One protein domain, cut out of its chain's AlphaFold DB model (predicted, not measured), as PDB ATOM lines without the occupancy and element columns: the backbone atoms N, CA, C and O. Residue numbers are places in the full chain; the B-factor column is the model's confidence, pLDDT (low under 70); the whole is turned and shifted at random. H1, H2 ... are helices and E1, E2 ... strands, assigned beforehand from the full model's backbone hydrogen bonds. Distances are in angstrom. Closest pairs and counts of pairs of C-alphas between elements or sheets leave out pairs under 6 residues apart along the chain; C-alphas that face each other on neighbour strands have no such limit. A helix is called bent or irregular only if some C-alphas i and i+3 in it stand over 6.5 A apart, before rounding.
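What this domain is: This is residues 3 to 165 of the 451 residues of an uncharacterized protein of Hebeloma cylindrosporum h7 (UniProt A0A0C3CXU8). A twisted sheet of six strands runs through the domain, with the long helix H4 packed along one face and the shorter H6 over the opposite face at the E1 and E6 end. H3 crosses H4 steeply near edge strand E1, the small helices H2 and H5 only graze the sheet, and the long first stretch, residues 3 to 16, leads at the outside of the body to H1, which is off the sheet. The printed part has 163 residues, with six named helices and six named strands in the chain order H1 H2 H3 E1 H4 E2 E3 E4 E5 H5 E6 H6; the sheet is mixed, in the order E1 E6 E5 E2 E3 E4. The class is mixed, helices and strands, with under half of the residues in named elements. The whole is compact and rounded, with a radius of gyration of the C-alphas of 14.8 A and spans of 40 by 35 by 31 A.

How they stand to each other: E5, residues 121 to 125, is an inner strand with parallel neighbours E6, residues 146 to 151, and E2, residues 87 to 90. N 124 and O 148 are 2.9 A apart, and N 90 and O 123 are 2.8 A apart, both within hydrogen-bond range. Edge strand E1, residues 59 to 62, is parallel to E6 at 12 degrees, with N 61 and O 149 2.8 A apart. E2, E3, residues 96 to 100, and edge strand E4, residues 103 to 107, form a meander, each strand the antiparallel neighbour of the one before. Its two hairpins have N 89 and O 97 2.8 A apart, and N 98 and O 105 2.8 A apart. H4, residues 69 to 82, is on the sheet at a height of 8.5 A, over E5 and only just not over E6 or E2, on each of which 2 of its C-alphas fall. It runs along the strands, at 23 degrees to E5 on the local plane; the closest C-alphas of H4 and E5 are those of Thr 70 and Asp 125, 6.3 A apart. E1, H4 and E2 form a split strand-helix-strand unit, two strands running the same way with E6 and E5 between them, and its crossover is right-handed. H3, residues 39 to 51, touches H4 with residues 41 to 45 alone, at a steep tilt of 67 degrees, the same way; the closest C-alphas are those of Tyr 41 and Leu 72, 6.0 A apart. H6, residues 155 to 164, lies on the opposite face from H4, over E1 and E6, at a height of 10.6 A. It runs along the strands, at 4 degrees to E6 on the local plane, and the closest C-alphas of the two are those of Thr 151 and Arg 157, 6.9 A apart. H6 is irregular, but only just: C-alphas 157 and 160 are 7.0 A apart. E5, H5, residues 136 to 139, and E6 form a strand-helix-strand unit, two parallel neighbour strands with a helix between, also right-handed in its crossover. H5 only grazes the sheet, as does H2, residues 25 to 28. H1, residues 17 to 22, is not on the sheet and is close to H2 but not clearly touching, the closest C-alphas being those of Leu 20 and His 26, 6.7 A apart. In H1, H3 and H4 every O i to N i+4 pair is within hydrogen-bond range; in H6 3 of 6 are, and H2 and H5 are too short for such a pair.

Where its parts are: H1 begins at C-alpha 17 (416.909, 409.080, 314.283). H4 is 20.1 A long from C-alpha 69 to C-alpha 82, H3 19.0 A and H6 14.5 A. E6, the longest strand, measures 16.2 A and begins at C-alpha 146 (418.097, 424.661, 289.862). E4 measures 13.1 A, E3 and E5 13.0 A each. H6 ends at C-alpha 164 (419.162, 439.144, 289.788).

The domain as a whole: The two C-alphas farthest apart are those of Glu 4 and His 156, 41.6 A. The printed part has no cut. The link from E4 to E5, residues 108 to 120, is long. The mean pLDDT of the printed part is 82.5; the 29 residues under 70 include 3 to 15 and 31 to 36.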
ATOM      1  N   ARG A   3     419.811 404.281 299.186       59.69
ATOM      2  CA  ARG A   3     419.107 403.632 298.058       59.69
ATOM      3  C   ARG A   3     417.963 402.700 298.482       59.69
ATOM      4  O   ARG A   3     417.134 402.356 297.653       59.69
ATOM      5  N   GLU A   4     417.915 402.299 299.751       63.53
ATOM      6  CA  GLU A   4     416.819 401.487 300.308       63.53
ATOM      7  C   GLU A   4     415.702 402.357 300.913       63.53
ATOM      8  O   GLU A   4     414.679 401.844 301.364       63.53
ATOM      9  N   LEU A   5     415.871 403.686 300.912       62.78
ATOM     10  CA  LEU A   5     414.898 404.632 301.438       62.78
ATOM     11  C   LEU A   5     413.739 404.808 300.435       62.78
ATOM     12  O   LEU A   5     413.780 405.674 299.566       62.78
ATOM     13  N   VAL A   6     412.685 403.994 300.542       61.00
ATOM     14  CA  VAL A   6     411.486 404.124 299.689       61.00
ATOM     15  C   VAL A   6     410.595 405.259 300.192       61.00
ATOM     16  O   VAL A   6     409.766 405.057 301.078       61.00
ATOM     17  N   VAL A   7     410.751 406.456 299.620       61.66
ATOM     18  CA  VAL A   7     409.948 407.644 299.959       61.66
ATOM     19  C   VAL A   7     408.557 407.566 299.322       61.66
ATOM     20  O   VAL A   7     408.296 408.165 298.276       61.66
ATOM     21  N   ASP A   8     407.649 406.843 299.972       62.09
ATOM     22  CA  ASP A   8     406.205 406.888 299.715       62.09
ATOM     23  C   ASP A   8     405.544 407.864 300.707       62.09
ATOM     24  O   ASP A   8     405.847 407.866 301.905       62.09
ATOM     25  N   SER A   9     404.647 408.722 300.216       55.44
ATOM     26  CA  SER A   9     403.928 409.700 301.040       55.44
ATOM     27  C   SER A   9     403.010 409.062 302.083       55.44
ATOM     28  O   SER A   9     402.566 409.740 303.009       55.44
ATOM     29  N   LYS A  10     402.773 407.749 301.991       55.34
ATOM     30  CA  LYS A  10     402.037 406.979 302.999       55.34
ATOM     31  C   LYS A  10     402.911 406.381 304.107       55.34
ATOM     32  O   LYS A  10     402.386 406.145 305.196       55.34
ATOM     33  N   THR A  11     404.199 406.120 303.869       49.34
ATOM     34  CA  THR A  11     405.053 405.326 304.780       49.34
ATOM     35  C   THR A  11     405.896 406.167 305.733       49.34
ATOM     36  O   THR A  11     406.138 405.747 306.865       49.34
ATOM     37  N   PHE A  12     406.295 407.378 305.346       52.06
ATOM     38  CA  PHE A  12     407.063 408.252 306.227       52.06
ATOM     39  C   PHE A  12     406.148 409.079 307.129       52.06
ATOM     40  O   PHE A  12     405.816 410.219 306.843       52.06
ATOM     41  N   ARG A  13     405.749 408.513 308.267       56.69
ATOM     42  CA  ARG A  13     405.291 409.332 309.408       56.69
ATOM     43  C   ARG A  13     406.424 409.632 310.393       56.69
ATOM     44  O   ARG A  13     406.325 410.579 311.162       56.69
ATOM     45  N   TYR A  14     407.510 408.856 310.333       62.25
ATOM     46  CA  TYR A  14     408.660 408.953 311.229       62.25
ATOM     47  C   TYR A  14     409.948 408.681 310.443       62.25
ATOM     48  O   TYR A  14     410.069 407.642 309.795       62.25
ATOM     49  N   LEU A  15     410.901 409.613 310.484       67.88
ATOM     50  CA  LEU A  15     412.274 409.364 310.049       67.88
ATOM     51  C   LEU A  15     413.026 408.720 311.219       67.88
ATOM     52  O   LEU A  15     413.026 409.294 312.312       67.88
ATOM     53  N   PRO A  16     413.681 407.564 311.020       74.25
ATOM     54  CA  PRO A  16     414.561 407.009 312.039       74.25
ATOM     55  C   PRO A  16     415.626 408.038 312.440       74.25
ATOM     56  O   PRO A  16     416.168 408.754 311.593       74.25
ATOM     57  N   VAL A  17     415.933 408.119 313.734       76.44
ATOM     58  CA  VAL A  17     416.909 409.080 314.283       76.44
ATOM     59  C   VAL A  17     418.295 408.867 313.664       76.44
ATOM     60  O   VAL A  17     419.065 409.811 313.500       76.44
ATOM     61  N   GLU A  18     418.597 407.632 313.286       80.69
ATOM     62  CA  GLU A  18     419.813 407.202 312.605       80.69
ATOM     63  C   GLU A  18     419.933 407.878 311.235       80.69
ATOM     64  O   GLU A  18     420.956 408.488 310.943       80.69
ATOM     65  N   VAL A  19     418.845 407.907 310.456       78.50
ATOM     66  CA  VAL A  19     418.806 408.587 309.149       78.50
ATOM     67  C   VAL A  19     419.056 410.088 309.312       78.50
ATOM     68  O   VAL A  19     419.787 410.684 308.522       78.50
ATOM     69  N   LEU A  20     418.503 410.713 310.359       77.81
ATOM     70  CA  LEU A  20     418.749 412.132 310.644       77.81
ATOM     71  C   LEU A  20     420.213 412.420 311.006       77.81
ATOM     72  O   LEU A  20     420.745 413.473 310.639       77.81
ATOM     73  N   LYS A  21     420.858 411.507 311.741       82.12
ATOM     74  CA  LYS A  21     422.272 411.622 312.118       82.12
ATOM     75  C   LYS A  21     423.178 411.470 310.901       82.12
ATOM     76  O   LYS A  21     424.016 412.345 310.692       82.12
ATOM     77  N   ASP A  22     422.949 410.439 310.093       83.56
ATOM     78  CA  ASP A  22     423.772 410.105 308.925       83.56
ATOM     79  C   ASP A  22     423.684 411.171 307.825       83.56
ATOM     80  O   ASP A  22     424.660 411.457 307.140       83.56
ATOM     81  N   LEU A  23     422.526 411.822 307.687       81.19
ATOM     82  CA  LEU A  23     422.329 412.931 306.752       81.19
ATOM     83  C   LEU A  23     422.805 414.290 307.294       81.19
ATOM     84  O   LEU A  23     422.594 415.316 306.649       81.19
ATOM     85  N   HIS A  24     423.398 414.332 308.492       82.50
ATOM     86  CA  HIS A  24     423.772 415.565 309.194       82.50
ATOM     87  C   HIS A  24     422.616 416.578 309.357       82.50
ATOM     88  O   HIS A  24     422.848 417.773 309.553       82.50
ATOM     89  N   LEU A  25     421.356 416.119 309.356       80.44
ATOM     90  CA  LEU A  25     420.171 416.991 309.408       80.44
ATOM     91  C   LEU A  25     420.038 417.743 310.736       80.44
ATOM     92  O   LEU A  25     419.397 418.793 310.787       80.44
ATOM     93  N   HIS A  26     420.709 417.273 311.792       80.69
ATOM     94  CA  HIS A  26     420.839 418.004 313.055       80.69
ATOM     95  C   HIS A  26     421.426 419.416 312.861       80.69
ATOM     96  O   HIS A  26     421.077 420.331 313.609       80.69
ATOM     97  N   ARG A  27     422.265 419.628 311.834       77.00
ATOM     98  CA  ARG A  27     422.810 420.952 311.482       77.00
ATOM     99  C   ARG A  27     421.771 421.881 310.868       77.00
ATOM    100  O   ARG A  27     421.802 423.083 311.113       77.00
ATOM    101  N   LEU A  28     420.787 421.321 310.170       74.12
ATOM    102  CA  LEU A  28     419.644 422.063 309.634       74.12
ATOM    103  C   LEU A  28     418.596 422.387 310.720       74.12
ATOM    104  O   LEU A  28     417.518 422.891 310.423       74.12
ATOM    105  N   ARG A  29     418.912 422.115 311.997       77.75
ATOM    106  CA  ARG A  29     418.075 422.386 313.178       77.75
ATOM    107  C   ARG A  29     416.733 421.646 313.191       77.75
ATOM    108  O   ARG A  29     415.837 422.042 313.936       77.75
ATOM    109  N   TYR A  30     416.605 420.550 312.442       74.62
ATOM    110  CA  TYR A  30     415.488 419.620 312.597       74.62
ATOM    111  C   TYR A  30     415.673 418.844 313.903       74.62
ATOM    112  O   TYR A  30     416.589 418.031 314.024       74.62
ATOM    113  N   LYS A  31     414.852 419.156 314.910       65.50
ATOM    114  CA  LYS A  31     414.936 418.535 316.242       65.50
ATOM    115  C   LYS A  31     414.066 417.288 316.378       65.50
ATOM    116  O   LYS A  31     414.387 416.430 317.194       65.50
ATOM    117  N   ASP A  32     413.017 417.181 315.568       66.56
ATOM    118  CA  ASP A  32     411.989 416.161 315.739       66.56
ATOM    119  C   ASP A  32     412.105 415.058 314.672       66.56
ATOM    120  O   ASP A  32     412.266 415.362 313.488       66.56
ATOM    121  N   PRO A  33     411.978 413.772 315.051       62.47
ATOM    122  CA  PRO A  33     411.987 412.640 314.119       62.47
ATOM    123  C   PRO A  33     410.710 412.532 313.271       62.47
ATOM    124  O   PRO A  33     410.547 411.590 312.496       62.47
ATOM    125  N   VAL A  34     409.776 413.473 313.418       58.69
ATOM    126  CA  VAL A  34     408.469 413.438 312.764       58.69
ATOM    127  C   VAL A  34     408.483 414.378 311.569       58.69
ATOM    128  O   VAL A  34     408.486 415.597 311.721       58.69
ATOM    129  N   LEU A  35     408.459 413.802 310.368       66.38
ATOM    130  CA  LEU A  35     408.178 414.551 309.151       66.38
ATOM    131  C   LEU A  35     406.706 414.340 308.804       66.38
ATOM    132  O   LEU A  35     406.292 413.228 308.487       66.38
ATOM    133  N   LEU A  36     405.908 415.404 308.892       64.62
ATOM    134  CA  LEU A  36     404.518 415.362 308.454       64.62
ATOM    135  C   LEU A  36     404.485 415.405 306.924       64.62
ATOM    136  O   LEU A  36     404.864 416.409 306.322       64.62
ATOM    137  N   PHE A  37     404.022 414.325 306.298       70.56
ATOM    138  CA  PHE A  37     403.804 414.295 304.857       70.56
ATOM    139  C   PHE A  37     402.452 414.908 304.516       70.56
ATOM    140  O   PHE A  37     401.400 414.468 304.986       70.56
ATOM    141  N   LEU A  38     402.510 415.937 303.681       75.50
ATOM    142  CA  LEU A  38     401.366 416.606 303.089       75.50
ATOM    143  C   LEU A  38     401.270 416.173 301.620       75.50
ATOM    144  O   LEU A  38     402.284 416.116 300.926       75.50
ATOM    145  N   GLU A  39     400.068 415.873 301.126       76.56
ATOM    146  CA  GLU A  39     399.832 415.553 299.701       76.56
ATOM    147  C   GLU A  39     400.239 416.735 298.796       76.56
ATOM    148  O   GLU A  39     400.671 416.600 297.646       76.56
ATOM    149  N   GLU A  40     400.158 417.929 299.370       81.19
ATOM    150  CA  GLU A  40     400.637 419.187 298.834       81.19
ATOM    151  C   GLU A  40     402.135 419.136 298.497       81.19
ATOM    152  O   GLU A  40     402.556 419.786 297.543       81.19
ATOM    153  N   TYR A  41     402.943 418.347 299.218       88.44
ATOM    154  CA  TYR A  41     404.377 418.214 298.951       88.44
ATOM    155  C   TYR A  41     404.670 417.371 297.710       88.44
ATOM    156  O   TYR A  41     405.524 417.768 296.921       88.44
ATOM    157  N   ASP A  42     403.943 416.272 297.475       87.38
ATOM    158  CA  ASP A  42     404.062 415.505 296.222       87.38
ATOM    159  C   ASP A  42     403.663 416.370 295.018       87.38
ATOM    160  O   ASP A  42     404.335 416.377 293.981       87.38
ATOM    161  N   THR A  43     402.589 417.154 295.174       85.25
ATOM    162  CA  THR A  43     402.136 418.097 294.143       85.25
ATOM    163  C   THR A  43     403.208 419.150 293.872       85.25
ATOM    164  O   THR A  43     403.590 419.366 292.722       85.25
ATOM    165  N   ALA A  44     403.738 419.769 294.930       88.81
ATOM    166  CA  ALA A  44     404.784 420.773 294.824       88.81
ATOM    167  C   ALA A  44     406.061 420.209 294.189       88.81
ATOM    168  O   ALA A  44     406.634 420.843 293.308       88.81
ATOM    169  N   TYR A  45     406.481 419.007 294.581       92.44
ATOM    170  CA  TYR A  45     407.645 418.332 294.014       92.44
ATOM    171  C   TYR A  45     407.465 418.035 292.527       92.44
ATOM    172  O   TYR A  45     408.346 418.359 291.741       92.44
ATOM    173  N   THR A  46     406.303 417.517 292.122       90.19
ATOM    174  CA  THR A  46     405.992 417.264 290.705       90.19
ATOM    175  C   THR A  46     406.093 418.544 289.872       90.19
ATOM    176  O   THR A  46     406.661 418.533 288.780       90.19
ATOM    177  N   MET A  47     405.593 419.667 290.400       87.31
ATOM    178  CA  MET A  47     405.718 420.972 289.745       87.31
ATOM    179  C   MET A  47     407.177 421.422 289.650       87.31
ATOM    180  O   MET A  47     407.622 421.780 288.563       87.31
ATOM    181  N   LEU A  48     407.934 421.342 290.747       91.31
ATOM    182  CA  LEU A  48     409.358 421.686 290.764       91.31
ATOM    183  C   LEU A  48     410.155 420.843 289.754       91.31
ATOM    184  O   LEU A  48     410.952 421.390 289.003       91.31
ATOM    185  N   THR A  49     409.892 419.537 289.661       92.00
ATOM    186  CA  THR A  49     410.530 418.655 288.671       92.00
ATOM    187  C   THR A  49     410.160 419.030 287.239       92.00
ATOM    188  O   THR A  49     411.004 418.955 286.351       92.00
ATOM    189  N   SER A  50     408.928 419.485 286.988       88.12
ATOM    190  CA  SER A  50     408.545 419.974 285.657       88.12
ATOM    191  C   SER A  50     409.248 421.279 285.261       88.12
ATOM    192  O   SER A  50     409.366 421.561 284.073       88.12
ATOM    193  N   TRP A  51     409.728 422.056 286.236       86.00
ATOM    194  CA  TRP A  51     410.449 423.318 286.022       86.00
ATOM    195  C   TRP A  51     411.962 423.161 285.965       86.00
ATOM    196  O   TRP A  51     412.654 424.073 285.534       86.00
ATOM    197  N   GLU A  52     412.482 421.997 286.347       84.94
ATOM    198  CA  GLU A  52     413.901 421.673 286.204       84.94
ATOM    199  C   GLU A  52     414.353 421.735 284.730       84.94
ATOM    200  O   GLU A  52     415.537 421.920 284.453       84.94
ATOM    201  N   LYS A  53     413.427 421.575 283.767       81.69
ATOM    202  CA  LYS A  53     413.715 421.571 282.326       81.69
ATOM    203  C   LYS A  53     412.724 422.462 281.559       81.69
ATOM    204  O   LYS A  53     411.549 422.104 281.486       81.69
ATOM    205  N   PRO A  54     413.170 423.549 280.901       68.81
ATOM    206  CA  PRO A  54     414.557 424.013 280.772       68.81
ATOM    207  C   PRO A  54     415.120 424.591 282.085       68.81
ATOM    208  O   PRO A  54     414.377 425.163 282.872       68.81
ATOM    209  N   LEU A  55     416.443 424.489 282.279       63.94
ATOM    210  CA  LEU A  55     417.221 424.964 283.448       63.94
ATOM    211  C   LEU A  55     417.200 426.499 283.653       63.94
ATOM    212  O   LEU A  55     418.066 427.060 284.317       63.94
ATOM    213  N   THR A  56     416.248 427.205 283.046       60.75
ATOM    214  CA  THR A  56     416.181 428.670 283.025       60.75
ATOM    215  C   THR A  56     415.367 429.258 284.169       60.75
ATOM    216  O   THR A  56     415.404 430.469 284.368       60.75
ATOM    217  N   THR A  57     414.619 428.446 284.915       71.12
ATOM    218  CA  THR A  57     413.725 428.939 285.968       71.12
ATOM    219  C   THR A  57     414.208 428.476 287.329       71.12
ATOM    220  O   THR A  57     414.294 427.278 287.554       71.12
ATOM    221  N   ASP A  58     414.441 429.395 288.260       87.56
ATOM    222  CA  ASP A  58     414.444 429.037 289.678       87.56
ATOM    223  C   ASP A  58     413.047 429.139 290.275       87.56
ATOM    224  O   ASP A  58     412.178 429.869 289.785       87.56
ATOM    225  N   ALA A  59     412.855 428.467 291.407       90.56
ATOM    226  CA  ALA A  59     411.594 428.455 292.122       90.56
ATOM    227  C   ALA A  59     411.675 429.238 293.438       90.56
ATOM    228  O   ALA A  59     412.498 428.944 294.309       90.56
ATOM    229  N   VAL A  60     410.741 430.178 293.635       90.00
ATOM    230  CA  VAL A  60     410.430 430.716 294.971       90.00
ATOM    231  C   VAL A  60     409.175 430.050 295.497       90.00
ATOM    232  O   VAL A  60     408.087 430.187 294.932       90.00
ATOM    233  N   VAL A  61     409.302 429.411 296.651       90.81
ATOM    234  CA  VAL A  61     408.174 428.941 297.444       90.81
ATOM    235  C   VAL A  61     407.898 429.958 298.551       90.81
ATOM    236  O   VAL A  61     408.690 430.147 299.478       90.81
ATOM    237  N   THR A  62     406.744 430.615 298.482       88.69
ATOM    238  CA  THR A  62     406.294 431.563 299.511       88.69
ATOM    239  C   THR A  62     405.083 431.026 300.269       88.69
ATOM    240  O   THR A  62     404.463 430.045 299.874       88.69
ATOM    241  N   GLY A  63     404.769 431.633 301.413       83.38
ATOM    242  CA  GLY A  63     403.604 431.262 302.217       83.38
ATOM    243  C   GLY A  63     403.729 431.719 303.663       83.38
ATOM    244  O   GLY A  63     404.827 432.036 304.129       83.38
ATOM    245  N   TYR A  64     402.620 431.735 304.398       78.81
ATOM    246  CA  TYR A  64     402.595 432.212 305.782       78.81
ATOM    247  C   TYR A  64     403.578 431.458 306.701       78.81
ATOM    248  O   TYR A  64     403.939 430.303 306.430       78.81
ATOM    249  N   PRO A  65     404.086 432.101 307.768       80.31
ATOM    250  CA  PRO A  65     404.859 431.416 308.802       80.31
ATOM    251  C   PRO A  65     404.113 430.178 309.324       80.31
ATOM    252  O   PRO A  65     402.902 430.222 309.498       80.31
ATOM    253  N   GLY A  66     404.827 429.071 309.547       78.12
ATOM    254  CA  GLY A  66     404.239 427.838 310.091       78.12
ATOM    255  C   GLY A  66     403.569 426.898 309.078       78.12
ATOM    256  O   GLY A  66     403.325 425.751 309.418       78.12
ATOM    257  N   ILE A  67     403.371 427.296 307.815       80.81
ATOM    258  CA  ILE A  67     402.672 426.460 306.809       80.81
ATOM    259  C   ILE A  67     403.483 425.249 306.287       80.81
ATOM    260  O   ILE A  67     403.094 424.593 305.327       80.81
ATOM    261  N   GLY A  68     404.653 424.971 306.870       85.88
ATOM    262  CA  GLY A  68     405.477 423.814 306.502       85.88
ATOM    263  C   GLY A  68     406.412 423.998 305.299       85.88
ATOM    264  O   GLY A  68     406.828 423.017 304.700       85.88
ATOM    265  N   LYS A  69     406.798 425.229 304.938       88.06
ATOM    266  CA  LYS A  69     407.769 425.475 303.843       88.06
ATOM    267  C   LYS A  69     409.130 424.804 304.076       88.06
ATOM    268  O   LYS A  69     409.671 424.179 303.177       88.06
ATOM    269  N   THR A  70     409.660 424.905 305.292       88.69
ATOM    270  CA  THR A  70     410.921 424.256 305.677       88.69
ATOM    271  C   THR A  70     410.822 422.734 305.516       88.69
ATOM    272  O   THR A  70     411.700 422.106 304.933       88.69
ATOM    273  N   TYR A  71     409.691 422.148 305.921       88.31
ATOM    274  CA  TYR A  71     409.417 420.722 305.735       88.31
ATOM    275  C   TYR A  71     409.244 420.321 304.266       88.31
ATOM    276  O   TYR A  71     409.663 419.225 303.903       88.31
ATOM    277  N   LEU A  72     408.726 421.203 303.401       90.44
ATOM    278  CA  LEU A  72     408.731 420.973 301.954       90.44
ATOM    279  C   LEU A  72     410.164 420.824 301.419       90.44
ATOM    280  O   LEU A  72     410.413 419.904 300.648       90.44
ATOM    281  N   LEU A  73     411.116 421.676 301.821       92.62
ATOM    282  CA  LEU A  73     412.510 421.523 301.374       92.62
ATOM    283  C   LEU A  73     413.121 420.208 301.856       92.62
ATOM    284  O   LEU A  73     413.810 419.543 301.087       92.62
ATOM    285  N   LEU A  74     412.838 419.802 303.096       90.94
ATOM    286  CA  LEU A  74     413.281 418.504 303.605       90.94
ATOM    287  C   LEU A  74     412.652 417.341 302.823       90.94
ATOM    288  O   LEU A  74     413.342 416.386 302.480       90.94
ATOM    289  N   PHE A  75     411.368 417.432 302.485       90.50
ATOM    290  CA  PHE A  75     410.694 416.457 301.633       90.50
ATOM    291  C   PHE A  75     411.352 416.362 300.246       90.50
ATOM    292  O   PHE A  75     411.659 415.264 299.781       90.50
ATOM    293  N   VAL A  76     411.617 417.509 299.609       93.56
ATOM    294  CA  VAL A  76     412.298 417.593 298.306       93.56
ATOM    295  C   VAL A  76     413.690 416.966 298.388       93.56
ATOM    296  O   VAL A  76     414.040 416.152 297.534       93.56
ATOM    297  N   LEU A  77     414.454 417.289 299.438       93.69
ATOM    298  CA  LEU A  77     415.764 416.698 299.704       93.69
ATOM    299  C   LEU A  77     415.666 415.171 299.748       93.69
ATOM    300  O   LEU A  77     416.349 414.493 298.990       93.69
ATOM    301  N   LEU A  78     414.786 414.620 300.584       91.12
ATOM    302  CA  LEU A  78     414.660 413.171 300.761       91.12
ATOM    303  C   LEU A  78     414.257 412.457 299.466       91.12
ATOM    304  O   LEU A  78     414.839 411.422 299.140       91.12
ATOM    305  N   LYS A  79     413.320 413.018 298.688       92.12
ATOM    306  CA  LYS A  79     412.942 412.474 297.371       92.12
ATOM    307  C   LYS A  79     414.140 412.421 296.420       92.12
ATOM    308  O   LYS A  79     414.377 411.381 295.801       92.12
ATOM    309  N   ARG A  80     414.941 413.488 296.350       94.69
ATOM    310  CA  ARG A  80     416.139 413.510 295.497       94.69
ATOM    311  C   ARG A  80     417.222 412.548 295.976       94.69
ATOM    312  O   ARG A  80     417.731 411.781 295.162       94.69
ATOM    313  N   LEU A  81     417.506 412.508 297.279       92.81
ATOM    314  CA  LEU A  81     418.483 411.579 297.857       92.81
ATOM    315  C   LEU A  81     418.088 410.115 297.640       92.81
ATOM    316  O   LEU A  81     418.941 409.301 297.295       92.81
ATOM    317  N   SER A  82     416.798 409.783 297.766       89.81
ATOM    318  CA  SER A  82     416.296 408.433 297.468       89.81
ATOM    319  C   SER A  82     416.480 408.038 295.999       89.81
ATOM    320  O   SER A  82     416.644 406.863 295.685       89.81
ATOM    321  N   SER A  83     416.528 409.031 295.108       92.69
ATOM    322  CA  SER A  83     416.788 408.854 293.676       92.69
ATOM    323  C   SER A  83     418.280 408.929 293.322       92.69
ATOM    324  O   SER A  83     418.629 408.827 292.150       92.69
ATOM    325  N   GLY A  84     419.167 409.126 294.307       94.19
ATOM    326  CA  GLY A  84     420.607 409.289 294.088       94.19
ATOM    327  C   GLY A  84     420.992 410.575 293.349       94.19
ATOM    328  O   GLY A  84     422.045 410.613 292.726       94.19
ATOM    329  N   LEU A  85     420.145 411.609 293.378       95.69
ATOM    330  CA  LEU A  85     420.381 412.857 292.650       95.69
ATOM    331  C   LEU A  85     421.143 413.883 293.505       95.69
ATOM    332  O   LEU A  85     420.798 414.064 294.681       95.69
ATOM    333  N   PRO A  86     422.119 414.611 292.925       96.50
ATOM    334  CA  PRO A  86     422.889 415.599 293.663       96.50
ATOM    335  C   PRO A  86     421.991 416.744 294.132       96.50
ATOM    336  O   PRO A  86     421.120 417.236 293.402       96.50
ATOM    337  N   THR A  87     422.168 417.137 295.391       96.69
ATOM    338  CA  THR A  87     421.345 418.167 296.033       96.69
ATOM    339  C   THR A  87     422.185 418.944 297.036       96.69
ATOM    340  O   THR A  87     422.808 418.348 297.904       96.69
ATOM    341  N   ALA A  88     422.193 420.269 296.947       95.81
ATOM    342  CA  ALA A  88     422.800 421.162 297.923       95.81
ATOM    343  C   ALA A  88     421.716 421.772 298.820       95.81
ATOM    344  O   ALA A  88     420.646 422.131 298.337       95.81
ATOM    345  N   VAL A  89     421.973 421.909 300.120       95.06
ATOM    346  CA  VAL A  89     421.008 422.456 301.083       95.06
ATOM    347  C   VAL A  89     421.655 423.505 301.964       95.06
ATOM    348  O   VAL A  89     422.636 423.235 302.652       95.06
ATOM    349  N   GLN A  90     421.051 424.686 301.997       93.19
ATOM    350  CA  GLN A  90     421.423 425.787 302.866       93.19
ATOM    351  C   GLN A  90     420.303 426.053 303.878       93.19
ATOM    352  O   GLN A  90     419.209 426.498 303.518       93.19
ATOM    353  N   SER A  91     420.589 425.818 305.160       85.19
ATOM    354  CA  SER A  91     419.685 426.163 306.270       85.19
ATOM    355  C   SER A  91     420.213 427.298 307.146       85.19
ATOM    356  O   SER A  91     419.433 427.882 307.909       85.19
ATOM    357  N   THR A  92     421.509 427.601 307.076       86.31
ATOM    358  CA  THR A  92     422.146 428.688 307.822       86.31
ATOM    359  C   THR A  92     422.816 429.669 306.859       86.31
ATOM    360  O   THR A  92     422.840 429.474 305.643       86.31
ATOM    361  N   LYS A  93     423.317 430.785 307.388       87.25
ATOM    362  CA  LYS A  93     424.090 431.748 306.595       87.25
ATOM    363  C   LYS A  93     425.562 431.335 306.439       87.25
ATOM    364  O   LYS A  93     426.237 431.925 305.608       87.25
ATOM    365  N   ASP A  94     426.025 430.399 307.271       87.62
ATOM    366  CA  ASP A  94     427.442 430.104 307.505       87.62
ATOM    367  C   ASP A  94     427.887 428.808 306.811       87.62
ATOM    368  O   ASP A  94     429.077 428.587 306.642       87.62
ATOM    369  N   ASP A  95     426.952 427.944 306.406       91.00
ATOM    370  CA  ASP A  95     427.252 426.691 305.715       91.00
ATOM    371  C   ASP A  95     426.150 426.256 304.737       91.00
ATOM    372  O   ASP A  95     424.973 426.625 304.851       91.00
ATOM    373  N   PHE A  96     426.545 425.445 303.756       93.62
ATOM    374  CA  PHE A  96     425.634 424.577 303.016       93.62
ATOM    375  C   PHE A  96     426.200 423.156 302.942       93.62
ATOM    376  O   PHE A  96     427.405 422.939 303.054       93.62
ATOM    377  N   ILE A  97     425.311 422.179 302.780       94.69
ATOM    378  CA  ILE A  97     425.666 420.763 302.669       94.69
ATOM    379  C   ILE A  97     425.389 420.316 301.239       94.69
ATOM    380  O   ILE A  97     424.252 420.428 300.782       94.69
ATOM    381  N   LEU A  98     426.400 419.814 300.539       95.62
ATOM    382  CA  LEU A  98     426.264 419.197 299.225       95.62
ATOM    383  C   LEU A  98     426.185 417.682 299.388       95.62
ATOM    384  O   LEU A  98     427.099 417.053 299.907       95.62
ATOM    385  N   PHE A  99     425.095 417.095 298.920       95.50
ATOM    386  CA  PHE A  99     424.912 415.655 298.877       95.50
ATOM    387  C   PHE A  99     425.230 415.154 297.470       95.50
ATOM    388  O   PHE A  99     424.556 415.536 296.510       95.50
ATOM    389  N   THR A 100     426.235 414.289 297.360       95.50
ATOM    390  CA  THR A 100     426.617 413.602 296.116       95.50
ATOM    391  C   THR A 100     426.607 412.085 296.313       95.50
ATOM    392  O   THR A 100     426.259 411.583 297.385       95.50
ATOM    393  N   GLU A 101     427.012 411.330 295.291       93.06
ATOM    394  CA  GLU A 101     427.218 409.881 295.411       93.06
ATOM    395  C   GLU A 101     428.294 409.511 296.447       93.06
ATOM    396  O   GLU A 101     428.215 408.438 297.047       93.06
ATOM    397  N   SER A 102     429.256 410.407 296.697       93.75
ATOM    398  CA  SER A 102     430.305 410.240 297.712       93.75
ATOM    399  C   SER A 102     429.802 410.471 299.139       93.75
ATOM    400  O   SER A 102     430.486 410.110 300.095       93.75
ATOM    401  N   GLY A 103     428.603 411.043 299.293       90.75
ATOM    402  CA  GLY A 103     428.009 411.391 300.580       90.75
ATOM    403  C   GLY A 103     427.843 412.901 300.787       90.75
ATOM    404  O   GLY A 103     427.950 413.680 299.836       90.75
ATOM    405  N   PRO A 104     427.496 413.312 302.021       94.00
ATOM    406  CA  PRO A 104     427.341 414.712 302.396       94.00
ATOM    407  C   PRO A 104     428.692 415.387 302.660       94.00
ATOM    408  O   PRO A 104     429.489 414.917 303.470       94.00
ATOM    409  N   GLU A 105     428.906 416.542 302.045       94.38
ATOM    410  CA  GLU A 105     430.069 417.406 302.243       94.38
ATOM    411  C   GLU A 105     429.611 418.797 302.688       94.38
ATOM    412  O   GLU A 105     428.608 419.316 302.200       94.38
ATOM    413  N   VAL A 106     430.321 419.402 303.639       93.12
ATOM    414  CA  VAL A 106     429.970 420.715 304.199       93.12
ATOM    415  C   VAL A 106     430.897 421.777 303.629       93.12
ATOM    416  O   VAL A 106     432.113 421.602 303.657       93.12
ATOM    417  N   TYR A 107     430.317 422.886 303.183       93.19
ATOM    418  CA  TYR A 107     431.025 424.001 302.565       93.19
ATOM    419  C   TYR A 107     430.699 425.319 303.269       93.19
ATOM    420  O   TYR A 107     429.534 425.582 303.581       93.19
ATOM    421  N   ASP A 108     431.719 426.157 303.476       91.69
ATOM    422  CA  ASP A 108     431.550 427.555 303.881       91.69
ATOM    423  C   ASP A 108     431.175 428.397 302.638       91.69
ATOM    424  O   ASP A 108     431.873 428.338 301.623       91.69
ATOM    425  N   PRO A 109     430.086 429.187 302.661       82.31
ATOM    426  CA  PRO A 109     429.698 430.091 301.582       82.31
ATOM    427  C   PRO A 109     430.748 431.141 301.209       82.31
ATOM    428  O   PRO A 109     430.619 431.759 300.152       82.31
ATOM    429  N   GLY A 110     431.693 431.433 302.108       82.50
ATOM    430  CA  GLY A 110     432.777 432.392 301.908       82.50
ATOM    431  C   GLY A 110     434.032 431.801 301.263       82.50
ATOM    432  O   GLY A 110     434.881 432.570 300.808       82.50
ATOM    433  N   ASP A 111     434.144 430.474 301.206       78.00
ATOM    434  CA  ASP A 111     435.272 429.793 300.576       78.00
ATOM    435  C   ASP A 111     435.184 429.842 299.040       78.00
ATOM    436  O   ASP A 111     434.189 430.266 298.444       78.00
ATOM    437  N   SER A 112     436.275 429.446 298.376       79.88
ATOM    438  CA  SER A 112     436.396 429.398 296.912       79.88
ATOM    439  C   SER A 112     435.164 428.796 296.222       79.88
ATOM    440  O   SER A 112     434.559 427.860 296.740       79.88
ATOM    441  N   LEU A 113     434.838 429.300 295.022       86.50
ATOM    442  CA  LEU A 113     433.743 428.809 294.173       86.50
ATOM    443  C   LEU A 113     433.726 427.275 294.112       86.50
ATOM    444  O   LEU A 113     434.616 426.655 293.534       86.50
ATOM    445  N   VAL A 114     432.690 426.689 294.710       90.81
ATOM    446  CA  VAL A 114     432.415 425.251 294.646       90.81
ATOM    447  C   VAL A 114     431.693 424.981 293.334       90.81
ATOM    448  O   VAL A 114     430.641 425.573 293.084       90.81
ATOM    449  N   ASP A 115     432.256 424.104 292.507       90.81
ATOM    450  CA  ASP A 115     431.607 423.671 291.274       90.81
ATOM    451  C   ASP A 115     430.484 422.681 291.602       90.81
ATOM    452  O   ASP A 115     430.720 421.576 292.094       90.81
ATOM    453  N   LEU A 116     429.244 423.108 291.377       92.38
ATOM    454  CA  LEU A 116     428.062 422.275 291.553       92.38
ATOM    455  C   LEU A 116     427.769 421.581 290.223       92.38
ATOM    456  O   LEU A 116     427.549 422.243 289.214       92.38
ATOM    457  N   SER A 117     427.739 420.250 290.204       91.62
ATOM    458  CA  SER A 117     427.507 419.501 288.964       91.62
ATOM    459  C   SER A 117     426.143 419.825 288.335       91.62
ATOM    460  O   SER A 117     425.167 420.100 289.041       91.62
ATOM    461  N   SER A 118     426.057 419.777 286.996       90.62
ATOM    462  CA  SER A 118     424.787 419.974 286.271       90.62
ATOM    463  C   SER A 118     423.719 418.988 286.768       90.62
ATOM    464  O   SER A 118     424.003 417.819 287.039       90.62
ATOM    465  N   GLY A 119     422.491 419.485 286.936       91.62
ATOM    466  CA  GLY A 119     421.384 418.731 287.530       91.62
ATOM    467  C   GLY A 119     421.349 418.749 289.065       91.62
ATOM    468  O   GLY A 119     420.476 418.116 289.664       91.62
ATOM    469  N   THR A 120     422.255 419.479 289.724       94.75
ATOM    470  CA  THR A 120     422.170 419.720 291.172       94.75
ATOM    471  C   THR A 120     420.993 420.639 291.495       94.75
ATOM    472  O   THR A 120     420.822 421.692 290.882       94.75
ATOM    473  N   TRP A 121     420.189 420.262 292.495       96.06
ATOM    474  CA  TRP A 121     419.197 421.172 293.084       96.06
ATOM    475  C   TRP A 121     419.788 421.885 294.286       96.06
ATOM    476  O   TRP A 121     420.322 421.231 295.175       96.06
ATOM    477  N   ALA A 122     419.644 423.203 294.348       95.19
ATOM    478  CA  ALA A 122     420.081 424.013 295.477       95.19
ATOM    479  C   ALA A 122     418.875 424.480 296.299       95.19
ATOM    480  O   ALA A 122     418.119 425.358 295.894       95.19
ATOM    481  N   LEU A 123     418.681 423.879 297.468       95.50
ATOM    482  CA  LEU A 123     417.566 424.144 298.371       95.50
ATOM    483  C   LEU A 123     417.985 425.181 299.415       95.50
ATOM    484  O   LEU A 123     418.912 424.941 300.185       95.50
ATOM    485  N   ALA A 124     417.297 426.318 299.483       93.88
ATOM    486  CA  ALA A 124     417.624 427.391 300.421       93.88
ATOM    487  C   ALA A 124     416.418 427.767 301.286       93.88
ATOM    488  O   ALA A 124     415.434 428.319 300.783       93.88
ATOM    489  N   ASP A 125     416.505 427.545 302.602       92.62
ATOM    490  CA  ASP A 125     415.499 428.072 303.525       92.62
ATOM    491  C   ASP A 125     415.866 429.482 303.979       92.62
ATOM    492  O   ASP A 125     416.698 429.680 304.859       92.62
ATOM    493  N   SER A 126     415.213 430.488 303.401       90.12
ATOM    494  CA  SER A 126     415.427 431.886 303.783       90.12
ATOM    495  C   SER A 126     414.557 432.347 304.959       90.12
ATOM    496  O   SER A 126     414.504 433.540 305.273       90.12
ATOM    497  N   ASN A 127     413.811 431.444 305.608       81.44
ATOM    498  CA  ASN A 127     412.996 431.771 306.784       81.44
ATOM    499  C   ASN A 127     413.748 431.624 308.111       81.44
ATOM    500  O   ASN A 127     413.262 432.129 309.128       81.44
ATOM    501  N   THR A 128     414.906 430.966 308.120       71.94
ATOM    502  CA  THR A 128     415.754 430.835 309.307       71.94
ATOM    503  C   THR A 128     416.485 432.146 309.605       71.94
ATOM    504  O   THR A 128     416.772 432.967 308.730       71.94
ATOM    505  N   SER A 129     416.742 432.393 310.889       65.31
ATOM    506  CA  SER A 129     417.405 433.608 311.355       65.31
ATOM    507  C   SER A 129     418.796 433.752 310.724       65.31
ATOM    508  O   SER A 129     419.702 432.983 311.023       65.31
ATOM    509  N   GLY A 130     418.962 434.760 309.861       64.88
ATOM    510  CA  GLY A 130     420.254 435.166 309.292       64.88
ATOM    511  C   GLY A 130     420.433 434.916 307.790       64.88
ATOM    512  O   GLY A 130     421.166 435.671 307.158       64.88
ATOM    513  N   ALA A 131     419.735 433.945 307.193       62.69
ATOM    514  CA  ALA A 131     419.812 433.673 305.756       62.69
ATOM    515  C   ALA A 131     418.643 434.361 305.034       62.69
ATOM    516  O   ALA A 131     417.540 433.837 304.954       62.69
ATOM    517  N   ILE A 132     418.839 435.590 304.552       73.81
ATOM    518  CA  ILE A 132     417.784 436.319 303.814       73.81
ATOM    519  C   ILE A 132     417.717 435.865 302.346       73.81
ATOM    520  O   ILE A 132     416.670 435.982 301.712       73.81
ATOM    521  N   LYS A 133     418.826 435.346 301.816       87.81
ATOM    522  CA  LYS A 133     419.012 434.976 300.413       87.81
ATOM    523  C   LYS A 133     419.827 433.679 300.304       87.81
ATOM    524  O   LYS A 133     420.588 433.404 301.237       87.81
ATOM    525  N   PRO A 134     419.712 432.933 299.187       91.38
ATOM    526  CA  PRO A 134     420.609 431.818 298.877       91.38
ATOM    527  C   PRO A 134     422.087 432.233 298.982       91.38
ATOM    528  O   PRO A 134     422.394 433.417 298.843       91.38
ATOM    529  N   CYS A 135     423.016 431.317 299.233       91.25
ATOM    530  CA  CYS A 135     424.440 431.641 299.314       91.25
ATOM    531  C   CYS A 135     424.988 432.107 297.957       91.25
ATOM    532  O   CYS A 135     424.342 431.946 296.919       91.25
ATOM    533  N   PHE A 136     426.185 432.703 297.961       89.88
ATOM    534  CA  PHE A 136     426.824 433.170 296.730       89.88
ATOM    535  C   PHE A 136     426.952 432.027 295.718       89.88
ATOM    536  O   PHE A 136     426.505 432.187 294.589       89.88
ATOM    537  N   ASN A 137     427.396 430.847 296.155       90.81
ATOM    538  CA  ASN A 137     427.539 429.658 295.313       90.81
ATOM    539  C   ASN A 137     426.228 429.199 294.670       90.81
ATOM    540  O   ASN A 137     426.291 428.581 293.620       90.81
ATOM    541  N   PHE A 138     425.059 429.484 295.257       91.25
ATOM    542  CA  PHE A 138     423.757 429.179 294.644       91.25
ATOM    543  C   PHE A 138     423.310 430.276 293.674       91.25
ATOM    544  O   PHE A 138     422.518 430.017 292.777       91.25
ATOM    545  N   GLN A 139     423.781 431.511 293.859       87.81
ATOM    546  CA  GLN A 139     423.431 432.651 293.009       87.81
ATOM    547  C   GLN A 139     424.299 432.717 291.753       87.81
ATOM    548  O   GLN A 139     423.772 432.963 290.670       87.81
ATOM    549  N   THR A 140     425.608 432.515 291.909       79.44
ATOM    550  CA  THR A 140     426.638 432.776 290.894       79.44
ATOM    551  C   THR A 140     427.204 431.529 290.248       79.44
ATOM    552  O   THR A 140     428.149 431.649 289.469       79.44
ATOM    553  N   SER A 141     426.658 430.353 290.573       61.47
ATOM    554  CA  SER A 141     427.069 429.092 289.964       61.47
ATOM    555  C   SER A 141     427.126 429.285 288.447       61.47
ATOM    556  O   SER A 141     426.113 429.580 287.818       61.47
ATOM    557  N   LEU A 142     428.326 429.147 287.873       63.69
ATOM    558  CA  LEU A 142     428.524 429.048 286.419       63.69
ATOM    559  C   LEU A 142     427.815 427.805 285.853       63.69
ATOM    560  O   LEU A 142     427.632 427.672 284.646       63.69
ATOM    561  N   SER A 143     427.454 426.899 286.754       61.50
ATOM    562  CA  SER A 143     426.843 425.607 286.541       61.50
ATOM    563  C   SER A 143     425.310 425.699 286.526       61.50
ATOM    564  O   SER A 143     424.698 426.525 287.203       61.50
ATOM    565  N   GLU A 144     424.683 424.804 285.766       85.12
ATOM    566  CA  GLU A 144     423.234 424.658 285.590       85.12
ATOM    567  C   GLU A 144     422.544 424.109 286.858       85.12
ATOM    568  O   GLU A 144     422.128 422.948 286.922       85.12
ATOM    569  N   VAL A 145     422.468 424.937 287.900       90.62
ATOM    570  CA  VAL A 145     421.865 424.595 289.196       90.62
ATOM    571  C   VAL A 145     420.444 425.143 289.279       90.62
ATOM    572  O   VAL A 145     420.225 426.341 289.104       90.62
ATOM    573  N   PHE A 146     419.491 424.279 289.627       93.25
ATOM    574  CA  PHE A 146     418.097 424.661 289.862       93.25
ATOM    575  C   PHE A 146     417.904 425.069 291.327       93.25
ATOM    576  O   PHE A 146     417.983 424.225 292.229       93.25
ATOM    577  N   VAL A 147     417.680 426.360 291.590       93.00
ATOM    578  CA  VAL A 147     417.542 426.872 292.959       93.00
ATOM    579  C   VAL A 147     416.076 426.839 293.392       93.00
ATOM    580  O   VAL A 147     415.195 427.386 292.732       93.00
ATOM    581  N   VAL A 148     415.809 426.245 294.554       94.19
ATOM    582  CA  VAL A 148     414.499 426.268 295.215       94.19
ATOM    583  C   VAL A 148     414.632 427.018 296.532       94.19
ATOM    584  O   VAL A 148     415.173 426.506 297.513       94.19
ATOM    585  N   GLN A 149     414.123 428.245 296.567       93.56
ATOM    586  CA  GLN A 149     414.162 429.095 297.751       93.56
ATOM    587  C   GLN A 149     412.807 429.096 298.460       93.56
ATOM    588  O   GLN A 149     411.802 429.495 297.876       93.56
ATOM    589  N   THR A 150     412.761 428.761 299.753       92.62
ATOM    590  CA  THR A 150     411.585 429.067 300.582       92.62
ATOM    591  C   THR A 150     411.747 430.388 301.312       92.62
ATOM    592  O   THR A 150     412.756 430.623 301.970       92.62
ATOM    593  N   THR A 151     410.729 431.248 301.287       91.00
ATOM    594  CA  THR A 151     410.794 432.554 301.961       91.00
ATOM    595  C   THR A 151     409.424 433.070 302.414       91.00
ATOM    596  O   THR A 151     408.378 432.475 302.145       91.00
ATOM    597  N   SER A 152     409.436 434.163 303.172       84.50
ATOM    598  CA  SER A 152     408.235 434.881 303.604       84.50
ATOM    599  C   SER A 152     407.565 435.536 302.388       84.50
ATOM    600  O   SER A 152     408.276 436.010 301.502       84.50
ATOM    601  N   PRO A 153     406.223 435.642 302.342       81.50
ATOM    602  CA  PRO A 153     405.510 436.282 301.235       81.50
ATOM    603  C   PRO A 153     405.763 437.795 301.156       81.50
ATOM    604  O   PRO A 153     405.281 438.458 300.241       81.50
ATOM    605  N   GLN A 154     406.501 438.371 302.107       80.38
ATOM    606  CA  GLN A 154     406.841 439.786 302.099       80.38
ATOM    607  C   GLN A 154     407.698 440.136 300.868       80.38
ATOM    608  O   GLN A 154     408.816 439.628 300.739       80.38
ATOM    609  N   PRO A 155     407.243 441.058 299.997       81.00
ATOM    610  CA  PRO A 155     407.885 441.315 298.711       81.00
ATOM    611  C   PRO A 155     409.377 441.646 298.775       81.00
ATOM    612  O   PRO A 155     410.134 441.247 297.896       81.00
ATOM    613  N   HIS A 156     409.832 442.350 299.813       83.06
ATOM    614  CA  HIS A 156     411.242 442.723 299.953       83.06
ATOM    615  C   HIS A 156     412.184 441.515 300.123       83.06
ATOM    616  O   HIS A 156     413.381 441.659 299.896       83.06
ATOM    617  N   ARG A 157     411.662 440.337 300.496       81.12
ATOM    618  CA  ARG A 157     412.448 439.123 300.769       81.12
ATOM    619  C   ARG A 157     412.832 438.354 299.508       81.12
ATOM    620  O   ARG A 157     413.860 437.694 299.513       81.12
ATOM    621  N   TYR A 158     412.032 438.441 298.445       82.19
ATOM    622  CA  TYR A 158     412.289 437.721 297.192       82.19
ATOM    623  C   TYR A 158     412.482 438.651 295.992       82.19
ATOM    624  O   TYR A 158     413.226 438.306 295.087       82.19
ATOM    625  N   LYS A 159     411.923 439.874 295.995       81.44
ATOM    626  CA  LYS A 159     412.044 440.805 294.854       81.44
ATOM    627  C   LYS A 159     413.486 441.125 294.467       81.44
ATOM    628  O   LYS A 159     413.746 441.358 293.294       81.44
ATOM    629  N   GLN A 160     414.407 441.203 295.428       79.19
ATOM    630  CA  GLN A 160     415.819 441.452 295.118       79.19
ATOM    631  C   GLN A 160     416.453 440.261 294.399       79.19
ATOM    632  O   GLN A 160     417.208 440.461 293.458       79.19
ATOM    633  N   TRP A 161     416.092 439.047 294.805       75.19
ATOM    634  CA  TRP A 161     416.582 437.817 294.200       75.19
ATOM    635  C   TRP A 161     415.977 437.597 292.809       75.19
ATOM    636  O   TRP A 161     416.708 437.412 291.845       75.19
ATOM    637  N   THR A 162     414.662 437.784 292.665       74.19
ATOM    638  CA  THR A 162     413.964 437.721 291.371       74.19
ATOM    639  C   THR A 162     414.506 438.724 290.345       74.19
ATOM    640  O   THR A 162     414.409 438.487 289.152       74.19
ATOM    641  N   LYS A 163     415.075 439.856 290.781       79.19
ATOM    642  CA  LYS A 163     415.704 440.835 289.878       79.19
ATOM    643  C   LYS A 163     417.084 440.409 289.373       79.19
ATOM    644  O   LYS A 163     417.521 440.934 288.360       79.19
ATOM    645  N   GLN A 164     417.787 439.547 290.106       71.19
ATOM    646  CA  GLN A 164     419.162 439.144 289.788       71.19
ATOM    647  C   GLN A 164     419.230 437.998 288.778       71.19
ATOM    648  O   GLN A 164     420.273 437.805 288.163       71.19
ATOM    649  N   ARG A 165     418.134 437.260 288.589       69.81
ATOM    650  CA  ARG A 165     418.009 436.206 287.583       69.81
ATOM    651  C   ARG A 165     416.879 436.581 286.632       69.81
ATOM    652  O   ARG A 165     415.711 436.519 286.996       69.81
TER     653      ARG A 165